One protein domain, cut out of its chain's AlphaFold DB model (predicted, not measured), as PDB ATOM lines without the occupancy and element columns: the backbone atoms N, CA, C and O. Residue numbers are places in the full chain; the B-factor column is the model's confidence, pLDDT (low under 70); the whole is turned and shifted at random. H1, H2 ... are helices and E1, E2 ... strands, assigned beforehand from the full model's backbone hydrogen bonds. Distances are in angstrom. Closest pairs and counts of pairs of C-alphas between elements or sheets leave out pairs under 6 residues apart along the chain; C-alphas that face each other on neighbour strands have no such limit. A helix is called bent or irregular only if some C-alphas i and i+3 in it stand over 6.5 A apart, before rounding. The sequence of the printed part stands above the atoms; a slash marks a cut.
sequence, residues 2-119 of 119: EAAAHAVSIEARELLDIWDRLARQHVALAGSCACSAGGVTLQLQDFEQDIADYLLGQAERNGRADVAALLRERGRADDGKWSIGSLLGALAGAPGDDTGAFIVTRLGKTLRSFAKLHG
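Overview. This is residues 2 to 119 of the 119 residues of an uncharacterized protein of Massilia phosphatilytica (UniProt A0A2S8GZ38). Picture a body of helices in which H4 and H5 lie between the long helix H1 on one side and the helical hairpin of H2 and H3 on the other. From one end of this body a tiny hairpin of two strands, E1 and E2, leads into a loop whose residues 32 to 38 stick out free. The printed part has 118 residues, mostly helix, in the order H1 E1 E2 H2 H3 H4 H5, and its one sheet, E1 - E2, is antiparallel. It is compact, with a radius of gyration of the C-alphas of 15.1 A, yet elongated in outline, spanning 52 by 27 by 26 A.

Along the chain. Find C-alpha 2 at (144.157, 206.617, 226.984); from there H1, residues 2 to 23, runs 30.8 A to C-alpha 23 at (147.774, 187.154, 250.643). Next come E1, residues 26 to 28, and E2, residues 41 to 43. H2, residues 44 to 61, covers 24.8 A; it is irregular, with C-alphas 46 and 49 7.4 A apart, and has a kink of 31 degrees near residue 51. H3 is residues 65 to 74 and H4 residues 84 to 93. H5, residues 98 to 118, runs 30.2 A to C-alpha 118 at (158.813, 188.136, 252.717).

Arrangement. Begin at H2, the hub, which touches four helices. H1, H2 and H5 form an up and down bundle, each running against the one before it in the chain. H1 and H2 only just touch, with 3 pairs of C-alphas within 8 A, and only at their ends, closest at Ala 23 and Leu 44, 4.7 A. H2 only just touches H5, with 3 pairs, closest at C-alphas 55 and 103, 7.2 A, and H4, also with 3 pairs, closest at C-alphas 48 and 84, 6.1 A. H2, with residues 52 to 60 alone, touches H3 in a helical hairpin, a shallow tilt of 24 degrees, closest at C-alphas 56 and 68, 5.7 A. H1 touches H4, opposite ways at a shallow tilt of 31 degrees, closest at C-alphas 9 and 92, 4.3 A. In the hairpin of E1 and E2, look for N 27 and O 42, 2.9 A apart. Every O i to N i+4 pair is within hydrogen-bond range in H1, H3, H4 and H5; in H2, 11 of 14 are.

Size, cuts and confidence. The C-alphas farthest apart are those of Glu 2 and Cys 35, 53.7 A. The printed part has no cut, and its long link is E1 to E2. Look for pLDDT under 70 at residue 2, residues 25 to 42 and residues 118 to 119.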
ATOM      1  N   GLU A   2     144.284 208.076 227.178       69.38
ATOM      2  CA  GLU A   2     144.157 206.617 226.984       69.38
ATOM      3  C   GLU A   2     145.394 205.798 227.416       69.38
ATOM      4  O   GLU A   2     145.266 204.823 228.146       69.38
ATOM      5  N   ALA A   3     146.611 206.250 227.089       74.62
ATOM      6  CA  ALA A   3     147.842 205.577 227.526       74.62
ATOM      7  C   ALA A   3     148.024 205.545 229.061       74.62
ATOM      8  O   ALA A   3     148.508 204.555 229.604       74.62
ATOM      9  N   ALA A   4     147.616 206.606 229.767       75.62
ATOM     10  CA  ALA A   4     147.690 206.664 231.228       75.62
ATOM     11  C   ALA A   4     146.615 205.778 231.876       75.62
ATOM     12  O   ALA A   4     146.894 205.090 232.854       75.62
ATOM     13  N   ALA A   5     145.419 205.734 231.281       80.19
ATOM     14  CA  ALA A   5     144.353 204.828 231.693       80.19
ATOM     15  C   ALA A   5     144.790 203.359 231.574       80.19
ATOM     16  O   ALA A   5     144.604 202.580 232.508       80.19
ATOM     17  N   HIS A   6     145.442 202.994 230.466       87.06
ATOM     18  CA  HIS A   6     146.009 201.658 230.287       87.06
ATOM     19  C   HIS A   6     147.137 201.348 231.279       87.06
ATOM     20  O   HIS A   6     147.207 200.222 231.766       87.06
ATOM     21  N   ALA A   7     147.985 202.325 231.613       90.19
ATOM     22  CA  ALA A   7     149.060 202.136 232.587       90.19
ATOM     23  C   ALA A   7     148.524 201.761 233.978       90.19
ATOM     24  O   ALA A   7     149.065 200.862 234.615       90.19
ATOM     25  N   VAL A   8     147.427 202.381 234.422       92.75
ATOM     26  CA  VAL A   8     146.775 202.033 235.696       92.75
ATOM     27  C   VAL A   8     146.228 200.609 235.667       92.75
ATOM     28  O   VAL A   8     146.470 199.860 236.607       92.75
ATOM     29  N   SER A   9     145.530 200.206 234.599       92.88
ATOM     30  CA  SER A   9     144.986 198.846 234.503       92.88
ATOM     31  C   SER A   9     146.092 197.784 234.436       92.88
ATOM     32  O   SER A   9     145.891 196.660 234.888       92.88
ATOM     33  N   ILE A  10     147.254 198.106 233.854       94.12
ATOM     34  CA  ILE A  10     148.431 197.223 233.842       94.12
ATOM     35  C   ILE A  10     149.037 197.127 235.245       94.12
ATOM     36  O   ILE A  10     149.189 196.019 235.751       94.12
ATOM     37  N   GLU A  11     149.304 198.260 235.902       95.00
ATOM     38  CA  GLU A  11     149.843 198.275 237.268       95.00
ATOM     39  C   GLU A  11     148.903 197.544 238.236       95.00
ATOM     40  O   GLU A  11     149.352 196.734 239.039       95.00
ATOM     41  N   ALA A  12     147.588 197.749 238.130       95.88
ATOM     42  CA  ALA A  12     146.605 197.052 238.954       95.88
ATOM     43  C   ALA A  12     146.669 195.523 238.788       95.88
ATOM     44  O   ALA A  12     146.555 194.810 239.783       95.88
ATOM     45  N   ARG A  13     146.896 195.017 237.565       95.50
ATOM     46  CA  ARG A  13     147.092 193.576 237.316       95.50
ATOM     47  C   ARG A  13     148.378 193.063 237.952       95.50
ATOM     48  O   ARG A  13     148.342 192.037 238.618       95.50
ATOM     49  N   GLU A  14     149.486 193.790 237.812       94.81
ATOM     50  CA  GLU A  14     150.742 193.398 238.465       94.81
ATOM     51  C   GLU A  14     150.604 193.359 239.990       94.81
ATOM     52  O   GLU A  14     151.088 192.439 240.650       94.81
ATOM     53  N   LEU A  15     149.934 194.357 240.569       95.25
ATOM     54  CA  LEU A  15     149.688 194.401 242.004       95.25
ATOM     55  C   LEU A  15     148.734 193.299 242.458       95.25
ATOM     56  O   LEU A  15     148.919 192.791 243.562       95.25
ATOM     57  N   LEU A  16     147.761 192.911 241.629       94.88
ATOM     58  CA  LEU A  16     146.885 191.771 241.903       94.88
ATOM     59  C   LEU A  16     147.683 190.467 241.944       94.88
ATOM     60  O   LEU A  16     147.539 189.706 242.892       94.88
ATOM     61  N   ASP A  17     148.596 190.255 240.995       92.69
ATOM     62  CA  ASP A  17     149.466 189.074 240.985       92.69
ATOM     63  C   ASP A  17     150.380 189.023 242.221       92.69
ATOM     64  O   ASP A  17     150.613 187.954 242.793       92.69
ATOM     65  N   ILE A  18     150.914 190.174 242.651       91.19
ATOM     66  CA  ILE A  18     151.682 190.274 243.902       91.19
ATOM     67  C   ILE A  18     150.779 189.951 245.093       91.19
ATOM     68  O   ILE A  18     151.166 189.160 245.953       91.19
ATOM     69  N   TRP A  19     149.586 190.543 245.144       91.19
ATOM     70  CA  TRP A  19     148.624 190.319 246.214       91.19
ATOM     71  C   TRP A  19     148.243 188.845 246.326       91.19
ATOM     72  O   TRP A  19     148.401 188.280 247.397       91.19
ATOM     73  N   ASP A  20     147.847 188.184 245.239       89.50
ATOM     74  CA  ASP A  20     147.422 186.780 245.262       89.50
ATOM     75  C   ASP A  20     148.527 185.828 245.739       89.50
ATOM     76  O   ASP A  20     148.250 184.826 246.408       89.50
ATOM     77  N   ARG A  21     149.790 186.156 245.443       87.06
ATOM     78  CA  ARG A  21     150.954 185.411 245.943       87.06
ATOM     79  C   ARG A  21     151.175 185.626 247.439       87.06
ATOM     80  O   ARG A  21     151.425 184.654 248.146       87.06
ATOM     81  N   LEU A  22     151.092 186.870 247.914       82.50
ATOM     82  CA  LEU A  22     151.398 187.233 249.304       82.50
ATOM     83  C   LEU A  22     150.227 187.015 250.271       82.50
ATOM     84  O   LEU A  22     150.450 186.697 251.434       82.50
ATOM     85  N   ALA A  23     148.983 187.176 249.817       80.69
ATOM     86  CA  ALA A  23     147.774 187.154 250.643       80.69
ATOM     87  C   ALA A  23     147.637 185.850 251.433       80.69
ATOM     88  O   ALA A  23     147.205 185.869 252.580       80.69
ATOM     89  N   ARG A  24     148.068 184.733 250.832       72.75
ATOM     90  CA  ARG A  24     148.041 183.389 251.428       72.75
ATOM     91  C   ARG A  24     149.340 183.019 252.143       72.75
ATOM     92  O   ARG A  24     149.417 181.949 252.747       72.75
ATOM     93  N   GLN A  25     150.372 183.855 252.046       68.19
ATOM     94  CA  GLN A  25     151.629 183.625 252.740       68.19
ATOM     95  C   GLN A  25     151.517 184.072 254.194       68.19
ATOM     96  O   GLN A  25     150.970 185.120 254.532       68.19
ATOM     97  N   HIS A  26     152.067 183.232 255.060       64.12
ATOM     98  CA  HIS A  26     152.227 183.511 256.472       64.12
ATOM     99  C   HIS A  26     153.315 184.570 256.651       64.12
ATOM    100  O   HIS A  26     154.500 184.293 256.457       64.12
ATOM    101  N   VAL A  27     152.912 185.781 257.021       59.19
ATOM    102  CA  VAL A  27     153.830 186.877 257.303       59.19
ATOM    103  C   VAL A  27     154.138 186.837 258.795       59.19
ATOM    104  O   VAL A  27     153.311 187.184 259.637       59.19
ATOM    105  N   ALA A  28     155.344 186.398 259.149       54.94
ATOM    106  CA  ALA A  28     155.832 186.594 260.504       54.94
ATOM    107  C   ALA A  28     156.089 188.096 260.693       54.94
ATOM    108  O   ALA A  28     157.056 188.631 260.142       54.94
ATOM    109  N   LEU A  29     155.252 188.787 261.476       53.88
ATOM    110  CA  LEU A  29     155.670 190.066 262.040       53.88
ATOM    111  C   LEU A  29     156.855 189.765 262.947       53.88
ATOM    112  O   LEU A  29     156.688 189.265 264.057       53.88
ATOM    113  N   ALA A  30     158.061 190.049 262.463       47.09
ATOM    114  CA  ALA A  30     159.275 190.020 263.261       47.09
ATOM    115  C   ALA A  30     159.248 191.187 264.265       47.09
ATOM    116  O   ALA A  30     160.039 192.123 264.198       47.09
ATOM    117  N   GLY A  31     158.302 191.143 265.200       46.31
ATOM    118  CA  GLY A  31     158.355 191.879 266.444       46.31
ATOM    119  C   GLY A  31     159.307 191.140 267.366       46.31
ATOM    120  O   GLY A  31     158.894 190.288 268.146       46.31
ATOM    121  N   SER A  32     160.591 191.473 267.291       45.28
ATOM    122  CA  SER A  32     161.605 191.115 268.286       45.28
ATOM    123  C   SER A  32     161.393 191.869 269.610       45.28
ATOM    124  O   SER A  32     162.330 192.405 270.199       45.28
ATOM    125  N   CYS A  33     160.158 191.915 270.112       43.22
ATOM    126  CA  CYS A  33     159.912 192.277 271.497       43.22
ATOM    127  C   CYS A  33     160.003 190.989 272.319       43.22
ATOM    128  O   CYS A  33     159.161 190.102 272.200       43.22
ATOM    129  N   ALA A  34     161.036 190.880 273.153       47.28
ATOM    130  CA  ALA A  34     161.331 189.708 273.982       47.28
ATOM    131  C   ALA A  34     160.259 189.386 275.055       47.28
ATOM    132  O   ALA A  34     160.482 188.540 275.915       47.28
ATOM    133  N   CYS A  35     159.106 190.060 275.031       52.84
ATOM    134  CA  CYS A  35     158.081 189.997 276.070       52.84
ATOM    135  C   CYS A  35     156.854 189.151 275.689       52.84
ATOM    136  O   CYS A  35     156.054 188.834 276.564       52.84
ATOM    137  N   SER A  36     156.687 188.766 274.420       47.12
ATOM    138  CA  SER A  36     155.520 188.006 273.952       47.12
ATOM    139  C   SER A  36     155.941 186.674 273.333       47.12
ATOM    140  O   SER A  36     156.185 186.564 272.133       47.12
ATOM    141  N   ALA A  37     156.020 185.642 274.174       45.59
ATOM    142  CA  ALA A  37     156.059 184.250 273.747       45.59
ATOM    143  C   ALA A  37     154.693 183.877 273.140       45.59
ATOM    144  O   ALA A  37     153.762 183.512 273.851       45.59
ATOM    145  N   GLY A  38     154.566 184.041 271.825       44.31
ATOM    146  CA  GLY A  38     153.347 183.742 271.076       44.31
ATOM    147  C   GLY A  38     153.357 184.451 269.730       44.31
ATOM    148  O   GLY A  38     152.677 185.456 269.560       44.31
ATOM    149  N   GLY A  39     154.174 183.975 268.788       48.34
ATOM    150  CA  GLY A  39     154.174 184.508 267.427       48.34
ATOM    151  C   GLY A  39     152.838 184.194 266.761       48.34
ATOM    152  O   GLY A  39     152.601 183.050 266.381       48.34
ATOM    153  N   VAL A  40     151.951 185.184 266.658       52.38
ATOM    154  CA  VAL A  40     150.749 185.059 265.832       52.38
ATOM    155  C   VAL A  40     151.208 185.112 264.383       52.38
ATOM    156  O   VAL A  40     151.722 186.127 263.916       52.38
ATOM    157  N   THR A  41     151.061 183.997 263.680       55.00
ATOM    158  CA  THR A  41     151.283 183.947 262.242       55.00
ATOM    159  C   THR A  41     150.065 184.560 261.559       55.00
ATOM    160  O   THR A  41     149.042 183.894 261.427       55.00
ATOM    161  N   LEU A  42     150.154 185.832 261.176       61.44
ATOM    162  CA  LEU A  42     149.092 186.518 260.438       61.44
ATOM    163  C   LEU A  42     149.334 186.366 258.936       61.44
ATOM    164  O   LEU A  42     150.478 186.342 258.470       61.44
ATOM    165  N   GLN A  43     148.259 186.231 258.173       72.94
ATOM    166  CA  GLN A  43     148.318 186.274 256.718       72.94
ATOM    167  C   GLN A  43     148.184 187.726 256.261       72.94
ATOM    168  O   GLN A  43     147.554 188.540 256.934       72.94
ATOM    169  N   LEU A  44     148.751 188.081 255.105       77.56
ATOM    170  CA  LEU A  44     148.623 189.456 254.607       77.56
ATOM    171  C   LEU A  44     147.149 189.843 254.361       77.56
ATOM    172  O   LEU A  44     146.789 191.004 254.535       77.56
ATOM    173  N   GLN A  45     146.284 188.872 254.042       82.12
ATOM    174  CA  GLN A  45     144.833 189.082 253.951       82.12
ATOM    175  C   GLN A  45     144.189 189.561 255.266       82.12
ATOM    176  O   GLN A  45     143.184 190.264 255.237       82.12
ATOM    177  N   ASP A  46     144.776 189.258 256.427       83.94
ATOM    178  CA  ASP A  46     144.246 189.731 257.712       83.94
ATOM    179  C   ASP A  46     144.470 191.248 257.891       83.94
ATOM    180  O   ASP A  46     143.795 191.889 258.693       83.94
ATOM    181  N   PHE A  47     145.369 191.840 257.092       85.62
ATOM    182  CA  PHE A  47     145.673 193.274 257.070       85.62
ATOM    183  C   PHE A  47     144.856 194.062 256.035       85.62
ATOM    184  O   PHE A  47     145.110 195.252 255.845       85.62
ATOM    185  N   GLU A  48     143.872 193.461 255.354       91.12
ATOM    186  CA  GLU A  48     143.071 194.179 254.344       91.12
ATOM    187  C   GLU A  48     142.368 195.415 254.923       91.12
ATOM    188  O   GLU A  48     142.323 196.458 254.269       91.12
ATOM    189  N   GLN A  49     141.893 195.328 256.171       92.25
ATOM    190  CA  GLN A  49     141.321 196.464 256.899       92.25
ATOM    191  C   GLN A  49     142.356 197.584 257.098       92.25
ATOM    192  O   GLN A  49     142.089 198.725 256.728       92.25
ATOM    193  N   ASP A  50     143.550 197.263 257.604       91.25
ATOM    194  CA  ASP A  50     144.605 198.252 257.864       91.25
ATOM    195  C   ASP A  50     145.108 198.914 256.571       91.25
ATOM    196  O   ASP A  50     145.376 200.118 256.530       91.25
ATOM    197  N   ILE A  51     145.212 198.143 255.483       91.88
ATOM    198  CA  ILE A  51     145.585 198.662 254.163       91.88
ATOM    199  C   ILE A  51     144.497 199.612 253.643       91.88
ATOM    200  O   ILE A  51     144.819 200.690 253.131       91.88
ATOM    201  N   ALA A  52     143.221 199.247 253.781       94.25
ATOM    202  CA  ALA A  52     142.113 200.101 253.373       94.25
ATOM    203  C   ALA A  52     142.054 201.397 254.195       94.25
ATOM    204  O   ALA A  52     141.926 202.480 253.619       94.25
ATOM    205  N   ASP A  53     142.232 201.312 255.514       94.75
ATOM    206  CA  ASP A  53     142.262 202.473 256.406       94.75
ATOM    207  C   ASP A  53     143.456 203.388 256.096       94.75
ATOM    208  O   ASP A  53     143.322 204.615 256.055       94.75
ATOM    209  N   TYR A  54     144.616 202.811 255.761       94.31
ATOM    210  CA  TYR A  54     145.756 203.570 255.255       94.31
ATOM    211  C   TYR A  54     145.410 204.340 253.972       94.31
ATOM    212  O   TYR A  54     145.724 205.533 253.875       94.31
ATOM    213  N   LEU A  55     144.772 203.693 252.990       95.31
ATOM    214  CA  LEU A  55     144.388 204.323 251.722       95.31
ATOM    215  C   LEU A  55     143.334 205.420 251.920       95.31
ATOM    216  O   LEU A  55     143.466 206.495 251.331       95.31
ATOM    217  N   LEU A  56     142.346 205.195 252.788       95.94
ATOM    218  CA  LEU A  56     141.356 206.204 253.169       95.94
ATOM    219  C   LEU A  56     142.024 207.414 253.828       95.94
ATOM    220  O   LEU A  56     141.818 208.541 253.384       95.94
ATOM    221  N   GLY A  57     142.916 207.192 254.795       96.56
ATOM    222  CA  GLY A  57     143.664 208.279 255.424       96.56
ATOM    223  C   GLY A  57     144.570 209.029 254.439       96.56
ATOM    224  O   GLY A  57     144.775 210.236 254.570       96.56
ATOM    225  N   GLN A  58     145.121 208.351 253.424       96.00
ATOM    226  CA  GLN A  58     145.845 209.016 252.335       96.00
ATOM    227  C   GLN A  58     144.911 209.884 251.490       96.00
ATOM    228  O   GLN A  58     145.277 211.016 251.177       96.00
ATOM    229  N   ALA A  59     143.732 209.381 251.130       95.81
ATOM    230  CA  ALA A  59     142.744 210.136 250.369       95.81
ATOM    231  C   ALA A  59     142.316 211.404 251.125       95.81
ATOM    232  O   ALA A  59     142.400 212.504 250.579       95.81
ATOM    233  N   GLU A  60     141.979 211.275 252.409       95.88
ATOM    234  CA  GLU A  60     141.580 212.388 253.278       95.88
ATOM    235  C   GLU A  60     142.674 213.455 253.398       95.88
ATOM    236  O   GLU A  60     142.414 214.633 253.156       95.88
ATOM    237  N   ARG A  61     143.925 213.053 253.667       96.19
ATOM    238  CA  ARG A  61     145.069 213.982 253.756       96.19
ATOM    239  C   ARG A  61     145.338 214.755 252.466       96.19
ATOM    240  O   ARG A  61     145.946 215.818 252.519       96.19
ATOM    241  N   ASN A  62     144.930 214.214 251.319       96.50
ATOM    242  CA  ASN A  62     145.103 214.851 250.014       96.50
ATOM    243  C   ASN A  62     143.812 215.531 249.515       96.50
ATOM    244  O   ASN A  62     143.781 215.988 248.376       96.50
ATOM    245  N   GLY A  63     142.748 215.587 250.328       96.38
ATOM    246  CA  GLY A  63     141.461 216.174 249.931       96.38
ATOM    247  C   GLY A  63     140.745 215.408 248.810       96.38
ATOM    248  O   GLY A  63     139.940 215.984 248.083       96.38
ATOM    249  N   ARG A  64     141.045 214.116 248.641       97.06
ATOM    250  CA  ARG A  64     140.566 213.266 247.539       97.06
ATOM    251  C   ARG A  64     139.311 212.487 247.921       97.06
ATOM    252  O   ARG A  64     139.345 211.281 248.165       97.06
ATOM    253  N   ALA A  65     138.188 213.199 248.005       96.38
ATOM    254  CA  ALA A  65     136.888 212.596 248.314       96.38
ATOM    255  C   ALA A  65     136.427 211.589 247.240       96.38
ATOM    256  O   ALA A  65     135.777 210.599 247.566       96.38
ATOM    257  N   ASP A  66     136.820 211.815 245.986       96.50
ATOM    258  CA  ASP A  66     136.650 210.909 244.847       96.50
ATOM    259  C   ASP A  66     137.323 209.546 245.080       96.50
ATOM    260  O   ASP A  66     136.684 208.505 244.931       96.50
ATOM    261  N   VAL A  67     138.571 209.538 245.560       96.31
ATOM    262  CA  VAL A  67     139.289 208.306 245.932       96.31
ATOM    263  C   VAL A  67     138.595 207.592 247.079       96.31
ATOM    264  O   VAL A  67     138.395 206.379 247.028       96.31
ATOM    265  N   ALA A  68     138.187 208.329 248.110       95.69
ATOM    266  CA  ALA A  68     137.499 207.735 249.249       95.69
ATOM    267  C   ALA A  68     136.122 207.153 248.867       95.69
ATOM    268  O   ALA A  68     135.686 206.172 249.472       95.69
ATOM    269  N   ALA A  69     135.432 207.737 247.883       94.88
ATOM    270  CA  ALA A  69     134.189 207.197 247.337       94.88
ATOM    271  C   ALA A  69     134.446 205.911 246.539       94.88
ATOM    272  O   ALA A  69     133.821 204.891 246.832       94.88
ATOM    273  N   LEU A  70     135.425 205.923 245.627       93.88
ATOM    274  CA  LEU A  70     135.795 204.750 244.833       93.88
ATOM    275  C   LEU A  70     136.225 203.572 245.716       93.88
ATOM    276  O   LEU A  70     135.791 202.445 245.490       93.88
ATOM    277  N   LEU A  71     137.035 203.825 246.751       94.38
ATOM    278  CA  LEU A  71     137.435 202.796 247.715       94.38
ATOM    279  C   LEU A  71     136.209 202.168 248.382       94.38
ATOM    280  O   LEU A  71     136.104 200.949 248.433       94.38
ATOM    281  N   ARG A  72     135.251 202.970 248.853       92.06
ATOM    282  CA  ARG A  72     134.037 202.439 249.495       92.06
ATOM    283  C   ARG A  72     133.139 201.667 248.527       92.06
ATOM    284  O   ARG A  72     132.514 200.704 248.956       92.06
ATOM    285  N   GLU A  73     133.080 202.076 247.262       91.88
ATOM    286  CA  GLU A  73     132.280 201.419 246.222       91.88
ATOM    287  C   GLU A  73     132.899 200.094 245.754       91.88
ATOM    288  O   GLU A  73     132.183 199.118 245.556       91.88
ATOM    289  N   ARG A  74     134.222 200.057 245.552       91.38
ATOM    290  CA  ARG A  74     134.918 198.954 244.862       91.38
ATOM    291  C   ARG A  74     135.815 198.111 245.757       91.38
ATOM    292  O   ARG A  74     136.265 197.052 245.339       91.38
ATOM    293  N   GLY A  75     136.117 198.590 246.958       89.88
ATOM    294  CA  GLY A  75     137.036 197.932 247.880       89.88
ATOM    295  C   GLY A  75     136.374 196.979 248.862       89.88
ATOM    296  O   GLY A  75     137.091 196.339 249.623       89.88
ATOM    297  N   ARG A  76     135.041 196.868 248.872       91.88
ATOM    298  CA  ARG A  76     134.326 195.914 249.728       91.88
ATOM    299  C   ARG A  76     133.859 194.699 248.936       91.88
ATOM    300  O   ARG A  76     133.380 194.846 247.816       91.88
ATOM    301  N   ALA A  77     133.997 193.520 249.533       89.31
ATOM    302  CA  ALA A  77     133.411 192.284 249.035       89.31
ATOM    303  C   ALA A  77     131.913 192.196 249.385       89.31
ATOM    304  O   ALA A  77     131.389 193.015 250.146       89.31
ATOM    305  N   ASP A  78     131.235 191.170 248.866       86.06
ATOM    306  CA  ASP A  78     129.799 190.934 249.088       86.06
ATOM    307  C   ASP A  78     129.436 190.729 250.571       86.06
ATOM    308  O   ASP A  78     128.311 191.003 250.984       86.06
ATOM    309  N   ASP A  79     130.392 190.284 251.393       88.19
ATOM    310  CA  ASP A  79     130.228 190.140 252.845       88.19
ATOM    311  C   ASP A  79     130.424 191.460 253.620       88.19
ATOM    312  O   ASP A  79     130.353 191.492 254.850       88.19
ATOM    313  N   GLY A  80     130.673 192.560 252.903       87.81
ATOM    314  CA  GLY A  80     130.881 193.893 253.447       87.81
ATOM    315  C   GLY A  80     132.287 194.148 253.994       87.81
ATOM    316  O   GLY A  80     132.548 195.272 254.435       87.81
ATOM    317  N   LYS A  81     133.204 193.173 253.969       91.88
ATOM    318  CA  LYS A  81     134.597 193.367 254.403       91.88
ATOM    319  C   LYS A  81     135.439 194.000 253.307       91.88
ATOM    320  O   LYS A  81     135.096 193.933 252.129       91.88
ATOM    321  N   TRP A  82     136.545 194.629 253.696       94.38
ATOM    322  CA  TRP A  82     137.531 195.102 252.729       94.38
ATOM    323  C   TRP A  82     138.171 193.926 252.005       94.38
ATOM    324  O   TRP A  82     138.493 192.931 252.637       94.38
ATOM    325  N   SER A  83     138.353 194.074 250.697       94.62
ATOM    326  CA  SER A  83     139.059 193.127 249.847       94.62
ATOM    327  C   SER A  83     139.959 193.886 248.877       94.62
ATOM    328  O   SER A  83     139.500 194.501 247.909       94.62
ATOM    329  N   ILE A  84     141.264 193.834 249.133       93.94
ATOM    330  CA  ILE A  84     142.290 194.442 248.283       93.94
ATOM    331  C   ILE A  84     142.355 193.712 246.943       93.94
ATOM    332  O   ILE A  84     142.492 194.360 245.905       93.94
ATOM    333  N   GLY A  85     142.157 192.390 246.944       93.25
ATOM    334  CA  GLY A  85     142.020 191.602 245.716       93.25
ATOM    335  C   GLY A  85     140.853 192.077 244.843       93.25
ATOM    336  O   GLY A  85     141.038 192.320 243.651       93.25
ATOM    337  N   SER A  86     139.673 192.302 245.434       92.75
ATOM    338  CA  SER A  86     138.497 192.802 244.699       92.75
ATOM    339  C   SER A  86     138.719 194.214 244.149       92.75
ATOM    340  O   SER A  86     138.408 194.477 242.985       92.75
ATOM    341  N   LEU A  87     139.327 195.103 244.944       94.88
ATOM    342  CA  LEU A  87     139.683 196.456 244.511       94.88
ATOM    343  C   LEU A  87     140.632 196.436 243.307       94.88
ATOM    344  O   LEU A  87     140.389 197.110 242.306       94.88
ATOM    345  N   LEU A  88     141.715 195.662 243.397       95.25
ATOM    346  CA  LEU A  88     142.710 195.540 242.333       95.25
ATOM    347  C   LEU A  88     142.115 194.897 241.077       95.25
ATOM    348  O   LEU A  88     142.360 195.388 239.975       95.25
ATOM    349  N   GLY A  89     141.275 193.869 241.231       94.75
ATOM    350  CA  GLY A  89     140.532 193.257 240.130       94.75
ATOM    351  C   GLY A  89     139.608 194.248 239.416       94.75
ATOM    352  O   GLY A  89     139.592 194.303 238.185       94.75
ATOM    353  N   ALA A  90     138.899 195.094 240.169       93.38
ATOM    354  CA  ALA A  90     138.055 196.143 239.602       93.38
ATOM    355  C   ALA A  90     138.874 197.182 238.813       93.38
ATOM    356  O   ALA A  90     138.504 197.533 237.692       93.38
ATOM    357  N   LEU A  91     140.012 197.631 239.354       94.19
ATOM    358  CA  LEU A  91     140.909 198.584 238.683       94.19
ATOM    359  C   LEU A  91     141.599 197.978 237.449       94.19
ATOM    360  O   LEU A  91     141.822 198.670 236.458       94.19
ATOM    361  N   ALA A  92     141.906 196.682 237.478       94.12
ATOM    362  CA  ALA A  92     142.454 195.948 236.342       94.12
ATOM    363  C   ALA A  92     141.440 195.784 235.195       94.12
ATOM    364  O   ALA A  92     141.828 195.752 234.024       94.12
ATOM    365  N   GLY A  93     140.151 195.647 235.523       90.31
ATOM    366  CA  GLY A  93     139.065 195.419 234.567       90.31
ATOM    367  C   GLY A  93     138.496 196.679 233.909       90.31
ATOM    368  O   GLY A  93     137.777 196.561 232.918       90.31
ATOM    369  N   ALA A  94     138.813 197.868 234.423       84.50
ATOM    370  CA  ALA A  94     138.294 199.142 233.932       84.50
ATOM    371  C   ALA A  94     139.411 200.046 233.377       84.50
ATOM    372  O   ALA A  94     140.565 199.926 233.800       84.50
ATOM    373  N   PRO A  95     139.100 200.968 232.443       82.19
ATOM    374  CA  PRO A  95     140.027 202.027 232.066       82.19
ATOM    375  C   PRO A  95     140.407 202.838 233.303       82.19
ATOM    376  O   PRO A  95     139.531 203.288 234.042       82.19
ATOM    377  N   GLY A  96     141.703 203.021 233.529       86.88
ATOM    378  CA  GLY A  96     142.170 203.807 234.656       86.88
ATOM    379  C   GLY A  96     141.823 205.286 234.561       86.88
ATOM    380  O   GLY A  96     141.761 205.875 233.482       86.88
ATOM    381  N   ASP A  97     141.685 205.901 235.723       91.06
ATOM    382  CA  ASP A  97     141.541 207.335 235.907       91.06
ATOM    383  C   ASP A  97     142.559 207.837 236.946       91.06
ATOM    384  O   ASP A  97     143.414 207.091 237.436       91.06
ATOM    385  N   ASP A  98     142.492 209.126 237.275       93.62
ATOM    386  CA  ASP A  98     143.374 209.721 238.281       93.62
ATOM    387  C   ASP A  98     143.162 209.103 239.678       93.62
ATOM    388  O   ASP A  98     144.106 208.944 240.457       93.62
ATOM    389  N   THR A  99     141.934 208.677 239.975       94.44
ATOM    390  CA  THR A  99     141.565 207.976 241.206       94.44
ATOM    391  C   THR A  99     142.275 206.624 241.313       94.44
ATOM    392  O   THR A  99     142.915 206.317 242.321       94.44
ATOM    393  N   GLY A 100     142.222 205.830 240.244       93.62
ATOM    394  CA  GLY A 100     142.924 204.562 240.115       93.62
ATOM    395  C   GLY A 100     144.437 204.752 240.178       93.62
ATOM    396  O   GLY A 100     145.100 204.044 240.935       93.62
ATOM    397  N   ALA A 101     144.981 205.758 239.484       95.12
ATOM    398  CA  ALA A 101     146.402 206.110 239.544       95.12
ATOM    399  C   ALA A 101     146.866 206.423 240.977       95.12
ATOM    400  O   ALA A 101     147.923 205.950 241.414       95.12
ATOM    401  N   PHE A 102     146.063 207.174 241.738       95.69
ATOM    402  CA  PHE A 102     146.335 207.483 243.141       95.69
ATOM    403  C   PHE A 102     146.438 206.217 244.003       95.69
ATOM    404  O   PHE A 102     147.353 206.114 244.832       95.69
ATOM    405  N   ILE A 103     145.507 205.276 243.808       95.44
ATOM    406  CA  ILE A 103     145.427 204.018 244.560       95.44
ATOM    407  C   ILE A 103     146.611 203.117 244.210       95.44
ATOM    408  O   ILE A 103     147.372 202.752 245.110       95.44
ATOM    409  N   VAL A 104     146.816 202.806 242.924       95.62
ATOM    410  CA  VAL A 104     147.863 201.860 242.496       95.62
ATOM    411  C   VAL A 104     149.265 202.360 242.846       95.62
ATOM    412  O   VAL A 104     150.099 201.576 243.282       95.62
ATOM    413  N   THR A 105     149.515 203.673 242.794       95.38
ATOM    414  CA  THR A 105     150.818 204.246 243.180       95.38
ATOM    415  C   THR A 105     151.150 203.983 244.654       95.38
ATOM    416  O   THR A 105     152.275 203.616 245.003       95.38
ATOM    417  N   ARG A 106     150.177 204.184 245.551       94.50
ATOM    418  CA  ARG A 106     150.384 204.037 247.001       94.50
ATOM    419  C   ARG A 106     150.397 202.579 247.415       94.50
ATOM    420  O   ARG A 106     151.295 202.162 248.145       94.50
ATOM    421  N   LEU A 107     149.436 201.812 246.915       93.00
ATOM    422  CA  LEU A 107     149.349 200.389 247.189       93.00
ATOM    423  C   LEU A 107     150.566 199.650 246.625       93.00
ATOM    424  O   LEU A 107     151.133 198.807 247.315       93.00
ATOM    425  N   GLY A 108     151.049 200.036 245.442       92.19
ATOM    426  CA  GLY A 108     152.235 199.443 244.835       92.19
ATOM    427  C   GLY A 108     153.501 199.636 245.658       92.19
ATOM    428  O   GLY A 108     154.268 198.689 245.827       92.19
ATOM    429  N   LYS A 109     153.698 200.813 246.270       90.69
ATOM    430  CA  LYS A 109     154.813 201.026 247.207       90.69
ATOM    431  C   LYS A 109     154.728 200.079 248.408       90.69
ATOM    432  O   LYS A 109     155.742 199.492 248.784       90.69
ATOM    433  N   THR A 110     153.539 199.926 248.987       88.19
ATOM    434  CA  THR A 110     153.305 199.053 250.144       88.19
ATOM    435  C   THR A 110     153.516 197.584 249.780       88.19
ATOM    436  O   THR A 110     154.387 196.936 250.356       88.19
ATOM    437  N   LEU A 111     152.800 197.065 248.777       87.94
ATOM    438  CA  LEU A 111     152.847 195.649 248.395       87.94
ATOM    439  C   LEU A 111     154.230 195.220 247.904       87.94
ATOM    440  O   LEU A 111     154.721 194.172 248.314       87.94
ATOM    441  N   ARG A 112     154.911 196.039 247.093       88.94
ATOM    442  CA  ARG A 112     156.276 195.723 246.639       88.94
ATOM    443  C   ARG A 112     157.289 195.781 247.790       88.94
ATOM    444  O   ARG A 112     158.280 195.058 247.752       88.94
ATOM    445  N   SER A 113     157.063 196.613 248.812       84.12
ATOM    446  CA  SER A 113     157.887 196.606 250.029       84.12
ATOM    447  C   SER A 113     157.686 195.324 250.834       84.12
ATOM    448  O   SER A 113     158.670 194.722 251.250       84.12
ATOM    449  N   PHE A 114     156.439 194.876 251.011       78.88
ATOM    450  CA  PHE A 114     156.143 193.594 251.658       78.88
ATOM    451  C   PHE A 114     156.735 192.416 250.881       78.88
ATOM    452  O   PHE A 114     157.416 191.582 251.473       78.88
ATOM    453  N   ALA A 115     156.567 192.393 249.555       81.19
ATOM    454  CA  ALA A 115     157.124 191.354 248.691       81.19
ATOM    455  C   ALA A 115     158.644 191.208 248.851       81.19
ATOM    456  O   ALA A 115     159.150 190.098 248.866       81.19
ATOM    457  N   LYS A 116     159.380 192.317 249.011       80.44
ATOM    458  CA  LYS A 116     160.839 192.290 249.216       80.44
ATOM    459  C   LYS A 116     161.270 191.770 250.587       80.44
ATOM    460  O   LYS A 116     162.410 191.346 250.724       80.44
ATOM    461  N   LEU A 117     160.417 191.887 251.605       73.94
ATOM    462  CA  LEU A 117     160.732 191.468 252.975       73.94
ATOM    463  C   LEU A 117     160.340 190.010 253.252       73.94
ATOM    464  O   LEU A 117     160.865 189.421 254.195       73.94
ATOM    465  N   HIS A 118     159.423 189.445 252.459       65.31
ATOM    466  CA  HIS A 118     158.813 188.136 252.717       65.31
ATOM    467  C   HIS A 118     158.810 187.165 251.522       65.31
ATOM    468  O   HIS A 118     158.400 186.019 251.699       65.31
ATOM    469  N   GLY A 119     159.238 187.601 250.333       56.50
ATOM    470  CA  GLY A 119     159.453 186.760 249.148       56.50
ATOM    471  C   GLY A 119     160.913 186.380 248.969       56.50
ATOM    472  O   GLY A 119     161.147 185.265 248.457       56.50
TER     473      GLY A 119